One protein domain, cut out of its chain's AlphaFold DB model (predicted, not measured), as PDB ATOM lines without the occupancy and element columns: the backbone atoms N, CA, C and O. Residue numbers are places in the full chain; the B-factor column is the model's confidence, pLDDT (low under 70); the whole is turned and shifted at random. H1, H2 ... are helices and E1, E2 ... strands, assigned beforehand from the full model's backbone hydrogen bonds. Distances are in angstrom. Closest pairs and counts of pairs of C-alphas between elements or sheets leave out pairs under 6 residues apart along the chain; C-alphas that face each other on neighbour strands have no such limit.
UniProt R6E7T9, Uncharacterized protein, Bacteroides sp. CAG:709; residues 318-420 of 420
ATOM      1  N   THR A 318      79.974  66.691 166.020       90.75
ATOM      2  CA  THR A 318      78.589  66.465 165.585       90.75
ATOM      3  C   THR A 318      78.422  66.914 164.134       90.75
ATOM      4  O   THR A 318      79.169  67.776 163.664       90.75
ATOM      5  N   ILE A 319      77.446  66.338 163.430       87.75
ATOM      6  CA  ILE A 319      76.980  66.787 162.111       87.75
ATOM      7  C   ILE A 319      75.530  67.241 162.282       87.75
ATOM      8  O   ILE A 319      74.707  66.489 162.798       87.75
ATOM      9  N   ASN A 320      75.220  68.477 161.896       89.44
ATOM     10  CA  ASN A 320      73.923  69.129 162.097       89.44
ATOM     11  C   ASN A 320      73.436  69.063 163.558       89.44
ATOM     12  O   ASN A 320      72.250  68.886 163.824       89.44
ATOM     13  N   GLY A 321      74.364  69.148 164.518       79.38
ATOM     14  CA  GLY A 321      74.064  69.038 165.951       79.38
ATOM     15  C   GLY A 321      73.727  67.622 166.436       79.38
ATOM     16  O   GLY A 321      73.356  67.451 167.596       79.38
ATOM     17  N   ALA A 322      73.870  66.601 165.586       73.62
ATOM     18  CA  ALA A 322      73.597  65.206 165.906       73.62
ATOM     19  C   ALA A 322      74.854  64.324 165.794       73.62
ATOM     20  O   ALA A 322      75.786  64.609 165.042       73.62
ATOM     21  N   GLY A 323      74.852  63.213 166.536       74.50
ATOM     22  CA  GLY A 323      75.897  62.186 166.491       74.50
ATOM     23  C   GLY A 323      77.226  62.585 167.143       74.50
ATOM     24  O   GLY A 323      77.444  63.725 167.529       74.50
ATOM     25  N   MET A 324      78.118  61.607 167.303       85.81
ATOM     26  CA  MET A 324      79.464  61.785 167.858       85.81
ATOM     27  C   MET A 324      80.459  61.069 166.951       85.81
ATOM     28  O   MET A 324      80.650  59.857 167.029       85.81
ATOM     29  N   TYR A 325      81.093  61.835 166.079       86.94
ATOM     30  CA  TYR A 325      81.956  61.354 165.016       86.94
ATOM     31  C   TYR A 325      83.421  61.654 165.335       86.94
ATOM     32  O   TYR A 325      83.768  62.717 165.852       86.94
ATOM     33  N   LYS A 326      84.317  60.729 164.993       89.06
ATOM     34  CA  LYS A 326      85.752  61.013 164.840       89.06
ATOM     35  C   LYS A 326      85.993  61.721 163.507       89.06
ATOM     36  O   LYS A 326      85.189  61.604 162.590       89.06
ATOM     37  N   MET A 327      87.148  62.374 163.354       88.62
ATOM     38  CA  MET A 327      87.491  63.135 162.140       88.62
ATOM     39  C   MET A 327      87.271  62.346 160.832       88.62
ATOM     40  O   MET A 327      86.622  62.841 159.918       88.62
ATOM     41  N   HIS A 328      87.743  61.096 160.751       85.00
ATOM     42  CA  HIS A 328      87.560  60.271 159.546       85.00
ATOM     43  C   HIS A 328      86.097  59.881 159.306       85.00
ATOM     44  O   HIS A 328      85.702  59.699 158.162       85.00
ATOM     45  N   GLN A 329      85.284  59.764 160.361       89.69
ATOM     46  CA  GLN A 329      83.860  59.457 160.224       89.69
ATOM     47  C   GLN A 329      83.098  60.673 159.700       89.69
ATOM     48  O   GLN A 329      82.272  60.510 158.816       89.69
ATOM     49  N   VAL A 330      83.433  61.888 160.158       90.88
ATOM     50  CA  VAL A 330      82.851  63.125 159.604       90.88
ATOM     51  C   VAL A 330      83.131  63.233 158.105       90.88
ATOM     52  O   VAL A 330      82.226  63.509 157.325       90.88
ATOM     53  N   ILE A 331      84.374  62.964 157.692       88.62
ATOM     54  CA  ILE A 331      84.742  62.942 156.272       88.62
ATOM     55  C   ILE A 331      83.969  61.847 155.519       88.62
ATOM     56  O   ILE A 331      83.501  62.085 154.410       88.62
ATOM     57  N   GLY A 332      83.807  60.662 156.113       88.00
ATOM     58  CA  GLY A 332      83.034  59.570 155.518       88.00
ATOM     59  C   GLY A 332      81.566  59.936 155.277       88.00
ATOM     60  O   GLY A 332      81.057  59.732 154.177       88.00
ATOM     61  N   GLU A 333      80.910  60.538 156.269       91.81
ATOM     62  CA  GLU A 333      79.531  61.027 156.141       91.81
ATOM     63  C   GLU A 333      79.414  62.136 155.092       91.81
ATOM     64  O   GLU A 333      78.453  62.159 154.326       91.81
ATOM     65  N   TYR A 334      80.417  63.013 154.990       91.19
ATOM     66  CA  TYR A 334      80.454  64.054 153.964       91.19
ATOM     67  C   TYR A 334      80.527  63.473 152.547       91.19
ATOM     68  O   TYR A 334      79.801  63.902 151.650       91.19
ATOM     69  N   ILE A 335      81.368  62.454 152.348       87.69
ATOM     70  CA  ILE A 335      81.470  61.739 151.070       87.69
ATOM     71  C   ILE A 335      80.116  61.108 150.719       87.69
ATOM     72  O   ILE A 335      79.630  61.299 149.607       87.69
ATOM     73  N   ILE A 336      79.467  60.416 151.664       87.62
ATOM     74  CA  ILE A 336      78.130  59.838 151.441       87.62
ATOM     75  C   ILE A 336      77.111  60.928 151.093       87.62
ATOM     76  O   ILE A 336      76.324  60.747 150.164       87.62
ATOM     77  N   PHE A 337      77.111  62.045 151.822       92.38
ATOM     78  CA  PHE A 337      76.213  63.174 151.589       92.38
ATOM     79  C   PHE A 337      76.329  63.696 150.149       92.38
ATOM     80  O   PHE A 337      75.324  63.786 149.442       92.38
ATOM     81  N   LYS A 338      77.552  63.930 149.664       90.38
ATOM     82  CA  LYS A 338      77.785  64.398 148.291       90.38
ATOM     83  C   LYS A 338      77.468  63.349 147.222       90.38
ATOM     84  O   LYS A 338      76.885  63.698 146.197       90.38
ATOM     85  N   LEU A 339      77.784  62.074 147.471       87.12
ATOM     86  CA  LEU A 339      77.434  60.968 146.568       87.12
ATOM     87  C   LEU A 339      75.910  60.776 146.460       87.12
ATOM     88  O   LEU A 339      75.402  60.427 145.396       87.12
ATOM     89  N   LYS A 340      75.157  61.006 147.545       89.44
ATOM     90  CA  LYS A 340      73.683  61.035 147.517       89.44
ATOM     91  C   LYS A 340      73.149  62.224 146.722       89.44
ATOM     92  O   LYS A 340      72.153  62.070 146.026       89.44
ATOM     93  N   GLY A 341      73.836  63.363 146.784       87.94
ATOM     94  CA  GLY A 341      73.550  64.557 145.983       87.94
ATOM     95  C   GLY A 341      73.946  64.456 144.504       87.94
ATOM     96  O   GLY A 341      73.842  65.451 143.794       87.94
ATOM     97  N   GLY A 342      74.412  63.294 144.032       87.62
ATOM     98  CA  GLY A 342      74.713  63.043 142.620       87.62
ATOM     99  C   GLY A 342      76.122  63.432 142.163       87.62
ATOM    100  O   GLY A 342      76.431  63.237 140.992       87.62
ATOM    101  N   LYS A 343      76.991  63.930 143.055       86.31
ATOM    102  CA  LYS A 343      78.393  64.207 142.702       86.31
ATOM    103  C   LYS A 343      79.189  62.915 142.565       86.31
ATOM    104  O   LYS A 343      79.027  61.992 143.363       86.31
ATOM    105  N   SER A 344      80.100  62.870 141.603       84.31
ATOM    106  CA  SER A 344      81.121  61.831 141.518       84.31
ATOM    107  C   SER A 344      82.189  62.018 142.599       84.31
ATOM    108  O   SER A 344      82.421  63.114 143.110       84.31
ATOM    109  N   PHE A 345      82.895  60.940 142.940       81.38
ATOM    110  CA  PHE A 345      83.984  61.018 143.914       81.38
ATOM    111  C   PHE A 345      85.139  61.918 143.461       81.38
ATOM    112  O   PHE A 345      85.764  62.562 144.300       81.38
ATOM    113  N   LEU A 346      85.393  62.004 142.153       78.12
ATOM    114  CA  LEU A 346      86.421  62.882 141.601       78.12
ATOM    115  C   LEU A 346      86.053  64.362 141.794       78.12
ATOM    116  O   LEU A 346      86.889  65.144 142.230       78.12
ATOM    117  N   GLU A 347      84.786  64.730 141.586       80.25
ATOM    118  CA  GLU A 347      84.305  66.093 141.856       80.25
ATOM    119  C   GLU A 347      84.391  66.448 143.346       80.25
ATOM    120  O   GLU A 347      84.788  67.558 143.697       80.25
ATOM    121  N   ILE A 348      84.063  65.496 144.229       81.69
ATOM    122  CA  ILE A 348      84.204  65.654 145.686       81.69
ATOM    123  C   ILE A 348      85.678  65.850 146.058       81.69
ATOM    124  O   ILE A 348      86.004  66.729 146.854       81.69
ATOM    125  N   HIS A 349      86.572  65.044 145.482       76.94
ATOM    126  CA  HIS A 349      88.011  65.168 145.684       76.94
ATOM    127  C   HIS A 349      88.512  66.549 145.242       76.94
ATOM    128  O   HIS A 349      89.176  67.223 146.022       76.94
ATOM    129  N   ASP A 350      88.169  67.011 144.042       76.81
ATOM    130  CA  ASP A 350      88.707  68.257 143.482       76.81
ATOM    131  C   ASP A 350      88.179  69.524 144.166       76.81
ATOM    132  O   ASP A 350      88.905  70.517 144.285       76.81
ATOM    133  N   GLU A 351      86.938  69.500 144.654       76.81
ATOM    134  CA  GLU A 351      86.345  70.567 145.473       76.81
ATOM    135  C   GLU A 351      87.141  70.783 146.770       76.81
ATOM    136  O   GLU A 351      87.421  71.908 147.195       76.81
ATOM    137  N   ILE A 352      87.562  69.676 147.368       72.38
ATOM    138  CA  ILE A 352      88.149  69.630 148.698       72.38
ATOM    139  C   ILE A 352      89.672  69.761 148.664       72.38
ATOM    140  O   ILE A 352      90.252  70.500 149.465       72.38
ATOM    141  N   SER A 353      90.335  69.036 147.763       66.81
ATOM    142  CA  SER A 353      91.795  68.894 147.706       66.81
ATOM    143  C   SER A 353      92.505  70.208 147.376       66.81
ATOM    144  O   SER A 353      93.683  70.360 147.699       66.81
ATOM    145  N   LYS A 354      91.782  71.198 146.829       67.44
ATOM    146  CA  LYS A 354      92.255  72.586 146.674       67.44
ATOM    147  C   LYS A 354      92.484  73.297 148.012       67.44
ATOM    148  O   LYS A 354      93.313  74.198 148.081       67.44
ATOM    149  N   ASN A 355      91.776  72.890 149.069       62.31
ATOM    150  CA  ASN A 355      91.783  73.547 150.377       62.31
ATOM    151  C   ASN A 355      92.370  72.660 151.491       62.31
ATOM    152  O   ASN A 355      93.029  73.173 152.392       62.31
ATOM    153  N   ALA A 356      92.178  71.337 151.449       61.44
ATOM    154  CA  ALA A 356      92.689  70.414 152.464       61.44
ATOM    155  C   ALA A 356      92.992  69.020 151.886       61.44
ATOM    156  O   ALA A 356      92.111  68.346 151.365       61.44
ATOM    157  N   LYS A 357      94.231  68.536 152.045       63.50
ATOM    158  CA  LYS A 357      94.617  67.172 151.639       63.50
ATOM    159  C   LYS A 357      94.165  66.148 152.687       63.50
ATOM    160  O   LYS A 357      94.828  65.983 153.716       63.50
ATOM    161  N   PHE A 358      93.043  65.468 152.449       65.12
ATOM    162  CA  PHE A 358      92.605  64.343 153.293       65.12
ATOM    163  C   PHE A 358      91.961  63.164 152.548       65.12
ATOM    164  O   PHE A 358      91.735  62.114 153.156       65.12
ATOM    165  N   VAL A 359      91.692  63.311 151.253       57.66
ATOM    166  CA  VAL A 359      91.270  62.216 150.375       57.66
ATOM    167  C   VAL A 359      92.513  61.653 149.681       57.66
ATOM    168  O   VAL A 359      93.451  62.394 149.398       57.66
ATOM    169  N   SER A 360      92.551  60.333 149.486       54.97
ATOM    170  CA  SER A 360      93.580  59.663 148.679       54.97
ATOM    171  C   SER A 360      93.618  60.283 147.275       54.97
ATOM    172  O   SER A 360      92.593  60.315 146.603       54.97
ATOM    173  N   ASP A 361      94.790  60.738 146.838       52.12
ATOM    174  CA  ASP A 361      95.082  61.228 145.480       52.12
ATOM    175  C   ASP A 361      95.004  60.113 144.424       52.12
ATOM    176  O   ASP A 361      94.900  60.381 143.229       52.12
ATOM    177  N   ASN A 362      94.964  58.852 144.862       53.16
ATOM    178  CA  ASN A 362      94.549  57.734 144.031       53.16
ATOM    179  C   ASN A 362      93.058  57.392 144.277       53.16
ATOM    180  O   ASN A 362      92.734  56.891 145.363       53.16
ATOM    181  N   PRO A 363      92.151  57.585 143.296       48.16
ATOM    182  CA  PRO A 363      90.735  57.214 143.412       48.16
ATOM    183  C   PRO A 363      90.509  55.696 143.546       48.16
ATOM    184  O   PRO A 363      89.436  55.274 143.968       48.16
ATOM    185  N   TYR A 364      91.530  54.882 143.260       52.16
ATOM    186  CA  TYR A 364      91.550  53.423 143.418       52.16
ATOM    187  C   TYR A 364      92.301  52.955 144.677       52.16
ATOM    188  O   TYR A 364      92.535  51.762 144.858       52.16
ATOM    189  N   GLY A 365      92.635  53.887 145.576       52.31
ATOM    190  CA  GLY A 365      93.137  53.595 146.915       52.31
ATOM    191  C   GLY A 365      94.656  53.503 147.007       52.31
ATOM    192  O   GLY A 365      95.231  52.430 146.888       52.31
ATOM    193  N   VAL A 366      95.292  54.623 147.354       48.75
ATOM    194  CA  VAL A 366      96.582  54.647 148.057       48.75
ATOM    195  C   VAL A 366      96.558  55.864 148.977       48.75
ATOM    196  O   VAL A 366      96.655  56.998 148.527       48.75
ATOM    197  N   SER A 367      96.399  55.650 150.284       49.53
ATOM    198  CA  SER A 367      96.431  56.751 151.250       49.53
ATOM    199  C   SER A 367      97.792  57.449 151.219       49.53
ATOM    200  O   SER A 367      98.817  56.802 151.450       49.53
ATOM    201  N   VAL A 368      97.791  58.769 151.020       42.78
ATOM    202  CA  VAL A 368      98.968  59.627 151.199       42.78
ATOM    203  C   VAL A 368      99.561  59.374 152.592       42.78
ATOM    204  O   VAL A 368      98.947  59.703 153.610       42.78
ATOM    205  N   ASN A 369     100.758  58.784 152.609       47.53
ATOM    206  CA  ASN A 369     101.604  58.474 153.764       47.53
ATOM    207  C   ASN A 369     101.076  57.426 154.767       47.53
ATOM    208  O   ASN A 369     100.594  57.751 155.858       47.53
ATOM    209  N   ASN A 370     101.341  56.152 154.444       48.81
ATOM    210  CA  ASN A 370     101.403  55.024 155.380       48.81
ATOM    211  C   ASN A 370     102.414  55.300 156.508       48.81
ATOM    212  O   ASN A 370     103.598  54.973 156.411       48.81
ATOM    213  N   SER A 371     101.951  55.859 157.621       46.78
ATOM    214  CA  SER A 371     102.711  55.780 158.867       46.78
ATOM    215  C   SER A 371     102.636  54.331 159.364       46.78
ATOM    216  O   SER A 371     101.584  53.888 159.805       46.78
ATOM    217  N   ARG A 372     103.737  53.574 159.245       47.91
ATOM    218  CA  ARG A 372     103.983  52.277 159.918       47.91
ATOM    219  C   ARG A 372     102.783  51.304 159.976       47.91
ATOM    220  O   ARG A 372     102.328  50.944 161.055       47.91
ATOM    221  N   GLY A 373     102.305  50.825 158.826       54.00
ATOM    222  CA  GLY A 373     101.401  49.661 158.775       54.00
ATOM    223  C   GLY A 373      99.978  49.877 159.313       54.00
ATOM    224  O   GLY A 373      99.259  48.899 159.529       54.00
ATOM    225  N   GLU A 374      99.550  51.123 159.529       54.81
ATOM    226  CA  GLU A 374      98.155  51.426 159.856       54.81
ATOM    227  C   GLU A 374      97.229  51.145 158.665       54.81
ATOM    228  O   GLU A 374      97.552  51.427 157.512       54.81
ATOM    229  N   LYS A 375      96.049  50.580 158.945       62.38
ATOM    230  CA  LYS A 375      95.027  50.347 157.918       62.38
ATOM    231  C   LYS A 375      94.382  51.681 157.524       62.38
ATOM    232  O   LYS A 375      94.045  52.452 158.425       62.38
ATOM    233  N   PRO A 376      94.145  51.937 156.226       67.19
ATOM    234  CA  PRO A 376      93.511  53.174 155.793       67.19
ATOM    235  C   PRO A 376      92.079  53.265 156.329       67.19
ATOM    236  O   PRO A 376      91.378  52.255 156.461       67.19
ATOM    237  N   HIS A 377      91.631  54.486 156.619       77.12
ATOM    238  CA  HIS A 377      90.217  54.741 156.863       77.12
ATOM    239  C   HIS A 377      89.465  54.671 155.531       77.12
ATOM    240  O   HIS A 377      89.992  55.067 154.493       77.12
ATOM    241  N   PHE A 378      88.236  54.166 155.546       80.19
ATOM    242  CA  PHE A 378      87.372  54.187 154.373       80.19
ATOM    243  C   PHE A 378      85.909  54.309 154.788       80.19
ATOM    244  O   PHE A 378      85.542  53.964 155.913       80.19
ATOM    245  N   VAL A 379      85.090  54.777 153.854       81.62
ATOM    246  CA  VAL A 379      83.634  54.679 153.904       81.62
ATOM    247  C   VAL A 379      83.167  53.835 152.724       81.62
ATOM    248  O   VAL A 379      83.755  53.899 151.647       81.62
ATOM    249  N   GLU A 380      82.154  53.000 152.929       84.06
ATOM    250  CA  GLU A 380      81.584  52.166 151.872       84.06
ATOM    251  C   GLU A 380      80.201  52.691 151.489       84.06
ATOM    252  O   GLU A 380      79.347  52.898 152.350       84.06
ATOM    253  N   TYR A 381      79.981  52.915 150.195       82.81
ATOM    254  CA  TYR A 381      78.697  53.356 149.660       82.81
ATOM    255  C   TYR A 381      78.410  52.629 148.347       82.81
ATOM    256  O   TYR A 381      79.246  52.604 147.446       82.81
ATOM    257  N   LYS A 382      77.233  51.991 148.267       85.31
ATOM    258  CA  LYS A 382      76.805  51.144 147.135       85.31
ATOM    259  C   LYS A 382      77.872  50.115 146.708       85.31
ATOM    260  O   LYS A 382      78.146  49.950 145.524       85.31
ATOM    261  N   GLY A 383      78.506  49.453 147.681       75.19
ATOM    262  CA  GLY A 383      79.542  48.434 147.452       75.19
ATOM    263  C   GLY A 383      80.911  48.974 147.012       75.19
ATOM    264  O   GLY A 383      81.831  48.190 146.796       75.19
ATOM    265  N   THR A 384      81.075  50.297 146.901       76.81
ATOM    266  CA  THR A 384      82.350  50.943 146.554       76.81
ATOM    267  C   THR A 384      82.997  51.544 147.798       76.81
ATOM    268  O   THR A 384      82.326  52.204 148.594       76.81
ATOM    269  N   LYS A 385      84.307  51.325 147.976       80.12
ATOM    270  CA  LYS A 385      85.084  51.871 149.100       80.12
ATOM    271  C   LYS A 385      85.785  53.163 148.707       80.12
ATOM    272  O   LYS A 385      86.537  53.193 147.739       80.12
ATOM    273  N   TYR A 386      85.598  54.191 149.524       76.94
ATOM    274  CA  TYR A 386      86.208  55.507 149.369       76.94
ATOM    275  C   TYR A 386      87.189  55.748 150.513       76.94
ATOM    276  O   TYR A 386      86.807  55.726 151.684       76.94
ATOM    277  N   TYR A 387      88.463  55.939 150.178       75.19
ATOM    278  CA  TYR A 387      89.561  55.961 151.145       75.19
ATOM    279  C   TYR A 387      89.865  57.368 151.675       75.19
ATOM    280  O   TYR A 387      89.887  58.350 150.932       75.19
ATOM    281  N   ILE A 388      90.159  57.437 152.973       76.75
ATOM    282  CA  ILE A 388      90.426  58.656 153.742       76.75
ATOM    283  C   ILE A 388      91.813  58.524 154.380       76.75
ATOM    284  O   ILE A 388      92.177  57.455 154.882       76.75
ATOM    285  N   THR A 389      92.601  59.602 154.379       72.50
ATOM    286  CA  THR A 389      93.930  59.598 155.014       72.50
ATOM    287  C   THR A 389      93.845  59.273 156.508       72.50
ATOM    288  O   THR A 389      92.908  59.672 157.204       72.50
ATOM    289  N   THR A 390      94.858  58.585 157.033       68.50
ATOM    290  CA  THR A 390      95.005  58.331 158.474       68.50
ATOM    291  C   THR A 390      95.594  59.531 159.223       68.50
ATOM    292  O   THR A 390      95.470  59.630 160.442       68.50
ATOM    293  N   GLN A 391      96.180  60.504 158.516       73.19
ATOM    294  CA  GLN A 391      96.896  61.635 159.118       73.19
ATOM    295  C   GLN A 391      96.015  62.871 159.338       73.19
ATOM    296  O   GLN A 391      96.347  63.974 158.904       73.19
ATOM    297  N   LEU A 392      94.886  62.710 160.022       78.69
ATOM    298  CA  LEU A 392      93.965  63.815 160.311       78.69
ATOM    299  C   LEU A 392      94.386  64.589 161.569       78.69
ATOM    300  O   LEU A 392      94.670  64.007 162.619       78.69
ATOM    301  N   ARG A 393      94.420  65.921 161.477       82.69
ATOM    302  CA  ARG A 393      94.801  66.835 162.564       82.69
ATOM    303  C   ARG A 393      93.799  67.987 162.654       82.69
ATOM    304  O   ARG A 393      93.319  68.466 161.636       82.69
ATOM    305  N   ASN A 394      93.502  68.434 163.875       84.00
ATOM    306  CA  ASN A 394      92.596  69.562 164.147       84.00
ATOM    307  C   ASN A 394      93.095  70.446 165.307       84.00
ATOM    308  O   ASN A 394      92.316  70.910 166.131       84.00
ATOM    309  N   ARG A 395      94.409  70.567 165.510       78.69
ATOM    310  CA  ARG A 395      94.987  71.363 166.608       78.69
ATOM    311  C   ARG A 395      95.201  72.817 166.215       78.69
ATOM    312  O   ARG A 395      95.060  73.682 167.072       78.69
ATOM    313  N   ARG A 396      95.567  73.070 164.961       78.88
ATOM    314  CA  ARG A 396      95.868  74.400 164.425       78.88
ATOM    315  C   ARG A 396      94.879  74.778 163.320       78.88
ATOM    316  O   ARG A 396      94.369  73.883 162.645       78.88
ATOM    317  N   PRO A 397      94.626  76.077 163.077       75.69
ATOM    318  CA  PRO A 397      93.699  76.528 162.034       75.69
ATOM    319  C   PRO A 397      94.045  76.063 160.613       75.69
ATOM    320  O   PRO A 397      93.164  76.057 159.758       75.69
ATOM    321  N   ASN A 398      95.306  75.711 160.364       79.75
ATOM    322  CA  ASN A 398      95.829  75.222 159.089       79.75
ATOM    323  C   ASN A 398      95.986  73.691 159.033       79.75
ATOM    324  O   ASN A 398      96.472  73.172 158.031       79.75
ATOM    325  N   ASP A 399      95.601  72.964 160.085       83.31
ATOM    326  CA  ASP A 399      95.580  71.505 160.025       83.31
ATOM    327  C   ASP A 399      94.477  71.020 159.066       83.31
ATOM    328  O   ASP A 399      93.423  71.646 158.938       83.31
ATOM    329  N   ASN A 400      94.704  69.879 158.411       81.88
ATOM    330  CA  ASN A 400      93.844  69.400 157.324       81.88
ATOM    331  C   ASN A 400      92.363  69.238 157.714       81.88
ATOM    332  O   ASN A 400      91.498  69.658 156.949       81.88
ATOM    333  N   PHE A 401      92.045  68.711 158.900       86.56
ATOM    334  CA  PHE A 401      90.653  68.591 159.339       86.56
ATOM    335  C   PHE A 401      90.049  69.947 159.735       86.56
ATOM    336  O   PHE A 401      88.874  70.190 159.473       86.56
ATOM    337  N   SER A 402      90.840  70.860 160.308       85.44
ATOM    338  CA  SER A 402      90.388  72.224 160.623       85.44
ATOM    339  C   SER A 402      89.960  72.983 159.367       85.44
ATOM    340  O   SER A 402      88.957  73.698 159.376       85.44
ATOM    341  N   VAL A 403      90.738  72.846 158.289       84.88
ATOM    342  CA  VAL A 403      90.465  73.513 157.012       84.88
ATOM    343  C   VAL A 403      89.260  72.884 156.318       84.88
ATOM    344  O   VAL A 403      88.388  73.618 155.856       84.88
ATOM    345  N   PHE A 404      89.161  71.551 156.330       88.06
ATOM    346  CA  PHE A 404      87.979  70.825 155.866       88.06
ATOM    347  C   PHE A 404      86.698  71.315 156.545       88.06
ATOM    348  O   PHE A 404      85.770  71.752 155.872       88.06
ATOM    349  N   MET A 405      86.681  71.297 157.879       89.25
ATOM    350  CA  MET A 405      85.522  71.685 158.678       89.25
ATOM    351  C   MET A 405      85.076  73.117 158.362       89.25
ATOM    352  O   MET A 405      83.891  73.375 158.178       89.25
ATOM    353  N   ARG A 406      86.028  74.053 158.245       87.88
ATOM    354  CA  ARG A 406      85.729  75.448 157.897       87.88
ATOM    355  C   ARG A 406      85.161  75.587 156.487       87.88
ATOM    356  O   ARG A 406      84.262  76.396 156.288       87.88
ATOM    357  N   HIS A 407      85.710  74.851 155.522       86.94
ATOM    358  CA  HIS A 407      85.228  74.876 154.145       86.94
ATOM    359  C   HIS A 407      83.790  74.359 154.072       86.94
ATOM    360  O   HIS A 407      82.918  75.096 153.631       86.94
ATOM    361  N   VAL A 408      83.541  73.165 154.613       89.31
ATOM    362  CA  VAL A 408      82.221  72.526 154.598       89.31
ATOM    363  C   VAL A 408      81.173  73.371 155.314       89.31
ATOM    364  O   VAL A 408      80.139  73.664 154.727       89.31
ATOM    365  N   ASN A 409      81.457  73.876 156.518       88.88
ATOM    366  CA  ASN A 409      80.496  74.728 157.226       88.88
ATOM    367  C   ASN A 409      80.173  76.020 156.464       88.88
ATOM    368  O   ASN A 409      79.090  76.576 156.634       88.88
ATOM    369  N   LYS A 410      81.108  76.513 155.640       87.62
ATOM    370  CA  LYS A 410      80.910  77.708 154.817       87.62
ATOM    371  C   LYS A 410      80.106  77.416 153.548       87.62
ATOM    372  O   LYS A 410      79.367  78.294 153.114       87.62
ATOM    373  N   THR A 411      80.290  76.254 152.923       85.94
ATOM    374  CA  THR A 411      79.699  75.944 151.610       85.94
ATOM    375  C   THR A 411      78.435  75.095 151.686       85.94
ATOM    376  O   THR A 411      77.652  75.116 150.744       85.94
ATOM    377  N   GLU A 412      78.198  74.386 152.792       88.25
ATOM    378  CA  GLU A 412      77.140  73.377 152.903       88.25
ATOM    379  C   GLU A 412      76.199  73.660 154.073       88.25
ATOM    380  O   GLU A 412      76.417  73.199 155.192       88.25
ATOM    381  N   SER A 413      75.105  74.383 153.826       86.25
ATOM    382  CA  SER A 413      74.095  74.675 154.859       86.25
ATOM    383  C   SER A 413      73.526  73.416 155.518       86.25
ATOM    384  O   SER A 413      73.245  73.425 156.714       86.25
ATOM    385  N   ASP A 414      73.427  72.325 154.758       87.81
ATOM    386  CA  ASP A 414      72.783  71.077 155.179       87.81
ATOM    387  C   ASP A 414      73.777  70.065 155.778       87.81
ATOM    388  O   ASP A 414      73.405  68.933 156.100       87.81
ATOM    389  N   PHE A 415      75.048  70.454 155.929       91.25
ATOM    390  CA  PHE A 415      76.096  69.633 156.526       91.25
ATOM    391  C   PHE A 415      77.018  70.492 157.402       91.25
ATOM    392  O   PHE A 415      78.102  70.906 157.003       91.25
ATOM    393  N   GLN A 416      76.581  70.767 158.629       91.69
ATOM    394  CA  GLN A 416      77.277  71.621 159.591       91.69
ATOM    395  C   GLN A 416      78.010  70.792 160.643       91.69
ATOM    396  O   GLN A 416      77.410  70.035 161.401       91.69
ATOM    397  N   ILE A 417      79.323  70.950 160.725       90.44
ATOM    398  CA  ILE A 417      80.204  70.204 161.619       90.44
ATOM    399  C   ILE A 417      80.516  71.057 162.848       90.44
ATOM    400  O   ILE A 417      81.045  72.161 162.717       90.44
ATOM    401  N   SER A 418      80.261  70.544 164.052       86.94
ATOM    402  CA  SER A 418      80.602  71.247 165.300       86.94
ATOM    403  C   SER A 418      81.484  70.388 166.207       86.94
ATOM    404  O   SER A 418      81.210  69.197 166.351       86.94
ATOM    405  N   PRO A 419      82.549  70.943 166.819       84.00
ATOM    406  CA  PRO A 419      83.319  70.228 167.832       84.00
ATOM    407  C   PRO A 419      82.474  70.003 169.092       84.00
ATOM    408  O   PRO A 419      81.659  70.855 169.446       84.00
ATOM    409  N   CYS A 420      82.694  68.869 169.754       67.50
ATOM    410  CA  CYS A 420      82.049  68.513 171.018       67.50
ATOM    411  C   CYS A 420      82.919  68.838 172.231       67.50
ATOM    412  O   CYS A 420      84.160  68.653 172.139       67.50
TER     413      CYS A 420
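This is residues 318 to 420 of the 420 residues of an uncharacterized protein of Bacteroides sp. CAG:709 (UniProt R6E7T9). Look first for a small two-strand sheet, the hairpin E2 and E3, packed on one side of H1, the helix in the middle of the domain; H3 is roughly on the opposite side of H1, more loosely placed, and H2 packs on H1 with residues 335 to 339 of H1 alone, between those two sides. Strands E1 and E4 are near each other, where the first and last printed residues also come together, and a long loop, residues 354 to 376, links H2 to the hairpin. The printed part has 103 residues with three named helices and four named strands, in the order E1 H1 H2 E2 E3 H3 E4; the sheet is E2 - E3, antiparallel, and the class is mixed, helices and strands. It is compact, with a radius of gyration of the C-alphas of 12.9 A, and rounded, spanning 33 by 32 by 26 A.

Begin at the hairpin of E2, residues 377 to 381, and E3, residues 384 to 388, antiparallel at 151 degrees; N 379 and O 386 are within hydrogen-bond range at 2.9 A, and N 386 and O 379 at 2.8 A. Go next to H1, residues 327 to 340: its closest C-alphas to E2 are those of Gly 332 and Val 379, 5.2 A apart. With residues 335 to 339 alone H1 touches H2, residues 345 to 353, the closest C-alphas being those of Lys 338 and Ile 348, 7.0 A apart; they run opposite ways at a steep tilt of 48 degrees. H3, residues 400 to 411, is close to H1 but not clearly touching, with the C-alphas of Met 327 and Phe 401 closest at 6.9 A. The closest C-alphas of H3 and E4, residues 417 to 419, are those of Met 405 and Ile 417, 6.3 A apart. E1, residues 322 to 325, and E4 are near each other, but each pairs with no named strand. In H1, H2 and H3 every O i to N i+4 pair is within hydrogen-bond range.

Find C-alpha 322 at (73.597, 65.206, 165.906), where E1 begins; it is 9.2 A long. H1 runs 20.2 A from C-alpha 327 at (87.491, 63.135, 162.140) to C-alpha 340. H2 is 11.7 A long, E2 13.7 A, E3 13.3 A and H3 16.6 A. E4, 7.0 A long, ends with C-alpha 419 at (83.319, 70.228, 167.832).

Look at Arg 372 and Ser 413 for the two C-alphas farthest apart, 37.7 A. The printed part has no cut. The links H2 to E2, of 23 residues, and E3 to H3, of 11, are long. The mean pLDDT of the printed part is 77.0, and it is under 70 in residues 353 to 376 and at residues 390 and 420.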